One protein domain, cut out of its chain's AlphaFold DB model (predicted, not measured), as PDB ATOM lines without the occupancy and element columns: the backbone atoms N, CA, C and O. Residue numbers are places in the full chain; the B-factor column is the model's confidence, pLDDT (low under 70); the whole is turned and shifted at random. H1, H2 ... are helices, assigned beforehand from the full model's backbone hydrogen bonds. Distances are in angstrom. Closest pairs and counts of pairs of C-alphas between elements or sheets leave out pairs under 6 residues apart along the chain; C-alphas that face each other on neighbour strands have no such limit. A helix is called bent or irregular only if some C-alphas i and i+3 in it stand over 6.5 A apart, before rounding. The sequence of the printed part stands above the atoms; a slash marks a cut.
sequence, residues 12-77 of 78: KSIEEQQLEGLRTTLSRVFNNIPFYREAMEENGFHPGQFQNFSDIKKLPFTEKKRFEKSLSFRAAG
ATOM      1  N   LYS A  12     -48.104 -27.510 -28.478       95.56
ATOM      2  CA  LYS A  12     -47.136 -28.496 -27.989       95.56
ATOM      3  C   LYS A  12     -47.865 -29.671 -27.339       95.56
ATOM      4  O   LYS A  12     -47.564 -30.813 -27.665       95.56
ATOM      5  N   SER A  13     -48.873 -29.392 -26.515       95.56
ATOM      6  CA  SER A  13     -49.712 -30.429 -25.901       95.56
ATOM      7  C   SER A  13     -50.430 -31.295 -26.947       95.56
ATOM      8  O   SER A  13     -50.474 -32.521 -26.828       95.56
ATOM      9  N   ILE A  14     -50.948 -30.679 -28.019       96.31
ATOM     10  CA  ILE A  14     -51.564 -31.410 -29.140       96.31
ATOM     11  C   ILE A  14     -50.542 -32.318 -29.832       96.31
ATOM     12  O   ILE A  14     -50.827 -33.486 -30.105       96.31
ATOM     13  N   GLU A  15     -49.354 -31.790 -30.118       96.00
ATOM     14  CA  GLU A  15     -48.282 -32.513 -30.801       96.00
ATOM     15  C   GLU A  15     -47.756 -33.697 -29.981       96.00
ATOM     16  O   GLU A  15     -47.567 -34.780 -30.534       96.00
ATOM     17  N   GLU A  16     -47.582 -33.537 -28.669       95.56
ATOM     18  CA  GLU A  16     -47.175 -34.623 -27.771       95.56
ATOM     19  C   GLU A  16     -48.204 -35.760 -27.766       95.56
ATOM     20  O   GLU A  16     -47.843 -36.927 -27.948       95.56
ATOM     21  N   GLN A  17     -49.494 -35.427 -27.662       95.88
ATOM     22  CA  GLN A  17     -50.560 -36.429 -27.690       95.88
ATOM     23  C   GLN A  17     -50.648 -37.143 -29.049       95.88
ATOM     24  O   GLN A  17     -50.842 -38.360 -29.107       95.88
ATOM     25  N   GLN A  18     -50.487 -36.412 -30.157       96.44
ATOM     26  CA  GLN A  18     -50.453 -36.998 -31.499       96.44
ATOM     27  C   GLN A  18     -49.249 -37.921 -31.689       96.44
ATOM     28  O   GLN A  18     -49.389 -38.996 -32.276       96.44
ATOM     29  N   LEU A  19     -48.076 -37.529 -31.188       97.00
ATOM     30  CA  LEU A  19     -46.856 -38.320 -31.304       97.00
ATOM     31  C   LEU A  19     -46.984 -39.644 -30.545       97.00
ATOM     32  O   LEU A  19     -46.648 -40.696 -31.092       97.00
ATOM     33  N   GLU A  20     -47.518 -39.605 -29.324       96.00
ATOM     34  CA  GLU A  20     -47.768 -40.805 -28.524       96.00
ATOM     35  C   GLU A  20     -48.806 -41.723 -29.185       96.00
ATOM     36  O   GLU A  20     -48.588 -42.931 -29.342       96.00
ATOM     37  N   GLY A  21     -49.903 -41.144 -29.681       96.81
ATOM     38  CA  GLY A  21     -50.928 -41.880 -30.420       96.81
ATOM     39  C   GLY A  21     -50.379 -42.571 -31.673       96.81
ATOM     40  O   GLY A  21     -50.712 -43.730 -31.943       96.81
ATOM     41  N   LEU A  22     -49.495 -41.898 -32.417       96.56
ATOM     42  CA  LEU A  22     -48.821 -42.473 -33.582       96.56
ATOM     43  C   LEU A  22     -47.893 -43.626 -33.189       96.56
ATOM     44  O   LEU A  22     -47.998 -44.695 -33.788       96.56
ATOM     45  N   ARG A  23     -47.042 -43.469 -32.167       96.38
ATOM     46  CA  ARG A  23     -46.151 -44.548 -31.686       96.38
ATOM     47  C   ARG A  23     -46.938 -45.785 -31.268       96.38
ATOM     48  O   ARG A  23     -46.622 -46.896 -31.703       96.38
ATOM     49  N   THR A  24     -47.998 -45.586 -30.485       97.62
ATOM     50  CA  THR A  24     -48.886 -46.667 -30.043       97.62
ATOM     51  C   THR A  24     -49.539 -47.365 -31.236       97.62
ATOM     52  O   THR A  24     -49.552 -48.597 -31.315       97.62
ATOM     53  N   THR A  25     -50.033 -46.596 -32.208       97.19
ATOM     54  CA  THR A  25     -50.667 -47.144 -33.414       97.19
ATOM     55  C   THR A  25     -49.677 -47.944 -34.255       97.19
ATOM     56  O   THR A  25     -49.982 -49.079 -34.619       97.19
ATOM     57  N   LEU A  26     -48.485 -47.399 -34.519       96.69
ATOM     58  CA  LEU A  26     -47.432 -48.055 -35.301       96.69
ATOM     59  C   LEU A  26     -47.007 -49.381 -34.667       96.69
ATOM     60  O   LEU A  26     -46.981 -50.405 -35.348       96.69
ATOM     61  N   SER A  27     -46.750 -49.384 -33.357       97.12
ATOM     62  CA  SER A  27     -46.420 -50.603 -32.612       97.12
ATOM     63  C   SER A  27     -47.541 -51.641 -32.716       97.12
ATOM     64  O   SER A  27     -47.307 -52.804 -33.049       97.12
ATOM     65  N   ARG A  28     -48.796 -51.220 -32.515       97.56
ATOM     66  CA  ARG A  28     -49.952 -52.118 -32.591       97.56
ATOM     67  C   ARG A  28     -50.113 -52.738 -33.979       97.56
ATOM     68  O   ARG A  28     -50.330 -53.947 -34.056       97.56
ATOM     69  N   VAL A  29     -50.051 -51.959 -35.061       95.75
ATOM     70  CA  VAL A  29     -50.262 -52.499 -36.418       95.75
ATOM     71  C   VAL A  29     -49.102 -53.378 -36.869       95.75
ATOM     72  O   VAL A  29     -49.349 -54.424 -37.460       95.75
ATOM     73  N   PHE A  30     -47.865 -53.019 -36.517       95.62
ATOM     74  CA  PHE A  30     -46.680 -53.825 -36.804       95.62
ATOM     75  C   PHE A  30     -46.746 -55.198 -36.118       95.62
ATOM     76  O   PHE A  30     -46.484 -56.236 -36.729       95.62
ATOM     77  N   ASN A  31     -47.171 -55.229 -34.854       96.31
ATOM     78  CA  ASN A  31     -47.237 -56.471 -34.088       96.31
ATOM     79  C   ASN A  31     -48.413 -57.366 -34.497       96.31
ATOM     80  O   ASN A  31     -48.261 -58.583 -34.506       96.31
ATOM     81  N   ASN A  32     -49.562 -56.796 -34.865       95.88
ATOM     82  CA  ASN A  32     -50.794 -57.577 -35.030       95.88
ATOM     83  C   ASN A  32     -51.220 -57.815 -36.484       95.88
ATOM     84  O   ASN A  32     -52.069 -58.670 -36.725       95.88
ATOM     85  N   ILE A  33     -50.692 -57.061 -37.452       92.81
ATOM     86  CA  ILE A  33     -51.152 -57.127 -38.843       92.81
ATOM     87  C   ILE A  33     -49.955 -57.382 -39.774       92.81
ATOM     88  O   ILE A  33     -49.203 -56.443 -40.055       92.81
ATOM     89  N   PRO A  34     -49.805 -58.610 -40.318       90.94
ATOM     90  CA  PRO A  34     -48.699 -58.968 -41.214       90.94
ATOM     91  C   PRO A  34     -48.528 -57.996 -42.386       90.94
ATOM     92  O   PRO A  34     -47.420 -57.558 -42.667       90.94
ATOM     93  N   PHE A  35     -49.638 -57.544 -42.979       90.38
ATOM     94  CA  PHE A  35     -49.636 -56.561 -44.063       90.38
ATOM     95  C   PHE A  35     -48.846 -55.280 -43.738       90.38
ATOM     96  O   PHE A  35     -48.065 -54.813 -44.567       90.38
ATOM     97  N   TYR A  36     -49.038 -54.706 -42.545       92.81
ATOM     98  CA  TYR A  36     -48.326 -53.490 -42.140       92.81
ATOM     99  C   TYR A  36     -46.898 -53.785 -41.698       92.81
ATOM    100  O   TYR A  36     -46.012 -52.981 -41.978       92.81
ATOM    101  N   ARG A  37     -46.664 -54.938 -41.063       93.75
ATOM    102  CA  ARG A  37     -45.318 -55.393 -40.705       93.75
ATOM    103  C   ARG A  37     -44.422 -55.482 -41.937       93.75
ATOM    104  O   ARG A  37     -43.409 -54.799 -41.996       93.75
ATOM    105  N   GLU A  38     -44.867 -56.219 -42.952       92.44
ATOM    106  CA  GLU A  38     -44.143 -56.390 -44.214       92.44
ATOM    107  C   GLU A  38     -43.905 -55.047 -44.917       92.44
ATOM    108  O   GLU A  38     -42.839 -54.821 -45.476       92.44
ATOM    109  N   ALA A  39     -44.877 -54.122 -44.879       92.38
ATOM    110  CA  ALA A  39     -44.722 -52.793 -45.488       92.38
ATOM    111  C   ALA A  39     -43.584 -51.991 -44.855       92.38
ATOM    112  O   ALA A  39     -42.829 -51.302 -45.547       92.38
ATOM    113  N   MET A  40     -43.525 -52.036 -43.524       94.38
ATOM    114  CA  MET A  40     -42.545 -51.303 -42.735       94.38
ATOM    115  C   MET A  40     -41.161 -51.947 -42.865       94.38
ATOM    116  O   MET A  40     -40.192 -51.232 -43.110       94.38
ATOM    117  N   GLU A  41     -41.072 -53.280 -42.810       93.19
ATOM    118  CA  GLU A  41     -39.823 -54.028 -42.995       93.19
ATOM    119  C   GLU A  41     -39.224 -53.834 -44.397       93.19
ATOM    120  O   GLU A  41     -38.026 -53.588 -44.510       93.19
ATOM    121  N   GLU A  42     -40.040 -53.848 -45.459       92.12
ATOM    122  CA  GLU A  42     -39.582 -53.566 -46.832       92.12
ATOM    123  C   GLU A  42     -38.993 -52.155 -46.988       92.12
ATOM    124  O   GLU A  42     -38.107 -51.943 -47.813       92.12
ATOM    125  N   ASN A  43     -39.455 -51.192 -46.183       91.62
ATOM    126  CA  ASN A  43     -38.901 -49.834 -46.132       91.62
ATOM    127  C   ASN A  43     -37.765 -49.683 -45.107       91.62
ATOM    128  O   ASN A  43     -37.291 -48.570 -44.876       91.62
ATOM    129  N   GLY A  44     -37.323 -50.775 -44.473       93.38
ATOM    130  CA  GLY A  44     -36.275 -50.748 -43.452       93.38
ATOM    131  C   GLY A  44     -36.660 -49.950 -42.204       93.38
ATOM    132  O   GLY A  44     -35.785 -49.416 -41.522       93.38
ATOM    133  N   PHE A  45     -37.958 -49.831 -41.920       94.75
ATOM    134  CA  PHE A  45     -38.489 -49.049 -40.815       94.75
ATOM    135  C   PHE A  45     -39.014 -49.952 -39.699       94.75
ATOM    136  O   PHE A  45     -39.831 -50.842 -39.930       94.75
ATOM    137  N   HIS A  46     -38.612 -49.669 -38.459       95.00
ATOM    138  CA  HIS A  46     -39.169 -50.297 -37.264       95.00
ATOM    139  C   HIS A  46     -39.877 -49.251 -36.383       95.00
ATOM    140  O   HIS A  46     -39.301 -48.187 -36.144       95.00
ATOM    141  N   PRO A  47     -41.068 -49.532 -35.808       94.75
ATOM    142  CA  PRO A  47     -41.806 -48.569 -34.979       94.75
ATOM    143  C   PRO A  47     -40.992 -47.942 -33.838       94.75
ATOM    144  O   PRO A  47     -41.174 -46.770 -33.521       94.75
ATOM    145  N   GLY A  48     -40.052 -48.693 -33.253       94.06
ATOM    146  CA  GLY A  48     -39.148 -48.190 -32.207       94.06
ATOM    147  C   GLY A  48     -38.202 -47.061 -32.653       94.06
ATOM    148  O   GLY A  48     -37.611 -46.388 -31.813       94.06
ATOM    149  N   GLN A  49     -38.063 -46.828 -33.961       93.25
ATOM    150  CA  GLN A  49     -37.249 -45.753 -34.536       93.25
ATOM    151  C   GLN A  49     -38.038 -44.454 -34.758       93.25
ATOM    152  O   GLN A  49     -37.431 -43.440 -35.090       93.25
ATOM    153  N   PHE A  50     -39.364 -44.459 -34.589       95.50
ATOM    154  CA  PHE A  50     -40.190 -43.268 -34.763       95.50
ATOM    155  C   PHE A  50     -39.995 -42.317 -33.585       95.50
ATOM    156  O   PHE A  50     -40.496 -42.613 -32.506       95.50
ATOM    157  N   GLN A  51     -39.277 -41.205 -33.754       93.12
ATOM    158  CA  GLN A  51     -38.959 -40.279 -32.662       93.12
ATOM    159  C   GLN A  51     -39.668 -38.931 -32.772       93.12
ATOM    160  O   GLN A  51     -39.961 -38.302 -31.756       93.12
ATOM    161  N   ASN A  52     -39.952 -38.468 -33.981       95.50
ATOM    162  CA  ASN A  52     -40.606 -37.184 -34.203       95.50
ATOM    163  C   ASN A  52     -41.396 -37.183 -35.519       95.50
ATOM    164  O   ASN A  52     -41.286 -38.097 -36.333       95.50
ATOM    165  N   PHE A  53     -42.171 -36.124 -35.762       94.81
ATOM    166  CA  PHE A  53     -42.990 -36.000 -36.973       94.81
ATOM    167  C   PHE A  53     -42.193 -36.044 -38.284       94.81
ATOM    168  O   PHE A  53     -42.752 -36.418 -39.313       94.81
ATOM    169  N   SER A  54     -40.895 -35.726 -38.282       94.38
ATOM    170  CA  SER A  54     -40.075 -35.830 -39.498       94.38
ATOM    171  C   SER A  54     -39.866 -37.285 -39.929       94.38
ATOM    172  O   SER A  54     -39.679 -37.545 -41.119       94.38
ATOM    173  N   ASP A  55     -39.966 -38.236 -38.995       94.25
ATOM    174  CA  ASP A  55     -39.863 -39.670 -39.276       94.25
ATOM    175  C   ASP A  55     -41.088 -40.220 -40.016       94.25
ATOM    176  O   ASP A  55     -41.002 -41.302 -40.588       94.25
ATOM    177  N   ILE A  56     -42.200 -39.472 -40.096       93.56
ATOM    178  CA  ILE A  56     -43.378 -39.869 -40.890       93.56
ATOM    179  C   ILE A  56     -42.994 -40.133 -42.347       93.56
ATOM    180  O   ILE A  56     -43.540 -41.036 -42.970       93.56
ATOM    181  N   LYS A  57     -42.011 -39.402 -42.883       92.56
ATOM    182  CA  LYS A  57     -41.529 -39.584 -44.261       92.56
ATOM    183  C   LYS A  57     -40.875 -40.949 -44.509       92.56
ATOM    184  O   LYS A  57     -40.684 -41.310 -45.662       92.56
ATOM    185  N   LYS A  58     -40.505 -41.673 -43.448       91.19
ATOM    186  CA  LYS A  58     -39.926 -43.024 -43.510       91.19
ATOM    187  C   LYS A  58     -40.997 -44.119 -43.494       91.19
ATOM    188  O   LYS A  58     -40.672 -45.280 -43.709       91.19
ATOM    189  N   LEU A  59     -42.253 -43.769 -43.201       92.62
ATOM    190  CA  LEU A  59     -43.352 -44.726 -43.191       92.62
ATOM    191  C   LEU A  59     -43.784 -45.068 -44.623       92.62
ATOM    192  O   LEU A  59     -43.865 -44.172 -45.466       92.62
ATOM    193  N   PRO A  60     -44.131 -46.336 -44.895       91.50
ATOM    194  CA  PRO A  60     -44.714 -46.716 -46.172       91.50
ATOM    195  C   PRO A  60     -46.101 -46.091 -46.346       91.50
ATOM    196  O   PRO A  60     -46.913 -46.061 -45.415       91.50
ATOM    197  N   PHE A  61     -46.424 -45.686 -47.573       90.50
ATOM    198  CA  PHE A  61     -47.813 -45.431 -47.933       90.50
ATOM    199  C   PHE A  61     -48.582 -46.742 -48.055       90.50
ATOM    200  O   PHE A  61     -48.075 -47.770 -48.506       90.50
ATOM    201  N   THR A  62     -49.853 -46.698 -47.671       84.62
ATOM    202  CA  THR A  62     -50.751 -47.829 -47.866       84.62
ATOM    203  C   THR A  62     -51.415 -47.708 -49.230       84.62
ATOM    204  O   THR A  62     -52.355 -46.938 -49.412       84.62
ATOM    205  N   GLU A  63     -50.912 -48.456 -50.208       81.00
ATOM    206  CA  GLU A  63     -51.435 -48.433 -51.574       81.00
ATOM    207  C   GLU A  63     -52.508 -49.502 -51.807       81.00
ATOM    208  O   GLU A  63     -52.391 -50.641 -51.349       81.00
ATOM    209  N   LYS A  64     -53.525 -49.168 -52.615       79.69
ATOM    210  CA  LYS A  64     -54.598 -50.099 -53.006       79.69
ATOM    211  C   LYS A  64     -54.055 -51.402 -53.608       79.69
ATOM    212  O   LYS A  64     -54.519 -52.481 -53.254       79.69
ATOM    213  N   LYS A  65     -53.021 -51.309 -54.451       72.19
ATOM    214  CA  LYS A  65     -52.358 -52.472 -55.068       72.19
ATOM    215  C   LYS A  65     -51.812 -53.453 -54.023       72.19
ATOM    216  O   LYS A  65     -51.867 -54.665 -54.207       72.19
ATOM    217  N   ARG A  66     -51.315 -52.932 -52.896       73.06
ATOM    218  CA  ARG A  66     -50.800 -53.743 -51.785       73.06
ATOM    219  C   ARG A  66     -51.937 -54.474 -51.072       73.06
ATOM    220  O   ARG A  66     -51.793 -55.645 -50.725       73.06
ATOM    221  N   PHE A  67     -53.079 -53.807 -50.899       74.81
ATOM    222  CA  PHE A  67     -54.285 -54.413 -50.330       74.81
ATOM    223  C   PHE A  67     -54.821 -55.572 -51.181       74.81
ATOM    224  O   PHE A  67     -55.164 -56.617 -50.631       74.81
ATOM    225  N   GLU A  68     -54.847 -55.425 -52.507       74.62
ATOM    226  CA  GLU A  68     -55.304 -56.475 -53.430       74.62
ATOM    227  C   GLU A  68     -54.448 -57.752 -53.317       74.62
ATOM    228  O   GLU A  68     -54.993 -58.855 -53.223       74.62
ATOM    229  N   LYS A  69     -53.118 -57.612 -53.207       62.94
ATOM    230  CA  LYS A  69     -52.196 -58.743 -52.979       62.94
ATOM    231  C   LYS A  69     -52.474 -59.466 -51.653       62.94
ATOM    232  O   LYS A  69     -52.488 -60.694 -51.611       62.94
ATOM    233  N   SER A  70     -52.735 -58.718 -50.577       65.06
ATOM    234  CA  SER A  70     -53.040 -59.295 -49.257       65.06
ATOM    235  C   SER A  70     -54.388 -60.029 -49.225       65.06
ATOM    236  O   SER A  70     -54.499 -61.096 -48.620       65.06
ATOM    237  N   LEU A  71     -55.409 -59.503 -49.909       63.59
ATOM    238  CA  LEU A  71     -56.721 -60.148 -50.021       63.59
ATOM    239  C   LEU A  71     -56.658 -61.443 -50.844       63.59
ATOM    240  O   LEU A  71     -57.274 -62.435 -50.455       63.59
ATOM    241  N   SER A  72     -55.876 -61.464 -51.927       59.25
ATOM    242  CA  SER A  72     -55.683 -62.668 -52.745       59.25
ATOM    243  C   SER A  72     -55.028 -63.810 -51.959       59.25
ATOM    244  O   SER A  72     -55.469 -64.951 -52.080       59.25
ATOM    245  N   PHE A  73     -54.065 -63.512 -51.078       57.78
ATOM    246  CA  PHE A  73     -53.466 -64.519 -50.192       57.78
ATOM    247  C   PHE A  73     -54.502 -65.174 -49.263       57.78
ATOM    248  O   PHE A  73     -54.480 -66.384 -49.062       57.78
ATOM    249  N   ARG A  74     -55.459 -64.395 -48.738       57.16
ATOM    250  CA  ARG A  74     -56.532 -64.923 -47.874       57.16
ATOM    251  C   ARG A  74     -57.576 -65.735 -48.642       57.16
ATOM    252  O   ARG A  74     -58.195 -66.607 -48.048       57.16
ATOM    253  N   ALA A  75     -57.773 -65.455 -49.929       55.91
ATOM    254  CA  ALA A  75     -58.721 -66.176 -50.779       55.91
ATOM    255  C   ALA A  75     -58.159 -67.496 -51.343       55.91
ATOM    256  O   ALA A  75     -58.935 -68.373 -51.702       55.91
ATOM    257  N   ALA A  76     -56.832 -67.649 -51.411       54.19
ATOM    258  CA  ALA A  76     -56.162 -68.849 -51.925       54.19
ATOM    259  C   ALA A  76     -55.831 -69.903 -50.845       54.19
ATOM    260  O   ALA A  76     -55.259 -70.942 -51.161       54.19
ATOM    261  N   GLY A  77     -56.157 -69.628 -49.577       51.50
ATOM    262  CA  GLY A  77     -55.925 -70.515 -48.430       51.50
ATOM    263  C   GLY A  77     -57.206 -71.128 -47.861       51.50
ATOM    264  O   GLY A  77     -57.375 -71.120 -46.642       51.50
TER     265      GLY A  77
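This is residues 12 to 77 of the 78 residues of the protein "Phenylacetate-CoA ligase" of Bacillus sp. OV322 (UniProt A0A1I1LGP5). One long helix, H1, makes one side of an elongated, loosely built model; after Asn 32 the backbone turns a corner into H2, then folds back through a link to the small helix H3, which comes near H1, and last runs back to H4, which extends beyond H2 along the long axis, away from Lys 12. Residues 72 to 77, of which 72 to 75 belong to H4, stick out free of the rest. The printed part has 66 residues with four named helices, in the order H1, H2, H3, H4, and no named strand; the class is all helix. The whole is loose, with a radius of gyration of the C-alphas of 13.7 A, and the C-alphas span 47 by 19 by 18 A, a rod in outline.

H1, residues 12 to 32, is the longest helix. H2, residues 34 to 42, touches H1 only at the corner by their link, with 6 pairs of C-alphas within 8 A. The closest C-alphas of the two are those of Phe 30 and Arg 37, 4.4 A apart, and H1 touches H2 with residues 29 to 31 alone. Their lines stand at 73 degrees, only just about perpendicular, and their centres are 17.1 A apart. H3, residues 53 to 58, touches no helix but is near H1: the two are close but not clearly touching, with 1 pair of C-alphas within 8 A. Their closest C-alphas are those of Leu 19 and Phe 53, 7.2 A apart. H1 and H3 run the same way at a shallow tilt of 30 degrees. H4, residues 64 to 75, touches no helix but is near H2: the two are close but not clearly touching, and their closest C-alphas are those of Phe 35 and Ser 70, 6.8 A apart. H2 and H4 run opposite ways at a steep tilt of 48 degrees. H1 and H4 are apart, and so are H2 and H3, and H3 and H4. In H1, H2 and H4 every pair of O i and N i+4 is within hydrogen-bond range. In H3 this holds for 0 of 2 pairs, while 3 of 3 pairs of O i and N i+3 are within range.

H1 runs from Lys 12, with its C-alpha at (-47.136, -28.496, -27.989), to Asn 32, and measures 30.1 A from first to last C-alpha. H2 runs from Pro 34, with its C-alpha at (-48.699, -58.968, -41.214), to Glu 42, and measures 12.0 A. H3 runs from Phe 53 to Lys 58 and measures 10.1 A; it is neither bent nor irregular, but only just: C-alphas 54 and 57 are 6.2 A apart. H4 runs from Lys 64 to Ala 75, whose C-alpha is at (-58.721, -66.176, -50.779), and measures 16.7 A.

The two C-alphas farthest apart are those of Lys 12 and Ala 76, 47.8 A, and the first and last printed C-alphas, those of Lys 12 and Gly 77, are 47.5 A apart. The printed part has no cut and runs from residue 12 to residue 77 of a full chain of 78 residues. The links from H1 to H2, 1 residue, and from H3 to H4, 5 residues, are tight; the link from H2 to H3, 10 residues, is short; no link is long. The mean pLDDT of the printed part is 87.8. Residues 69 to 77 are under 70, and the mean over H4 is 66, against 96 over H1.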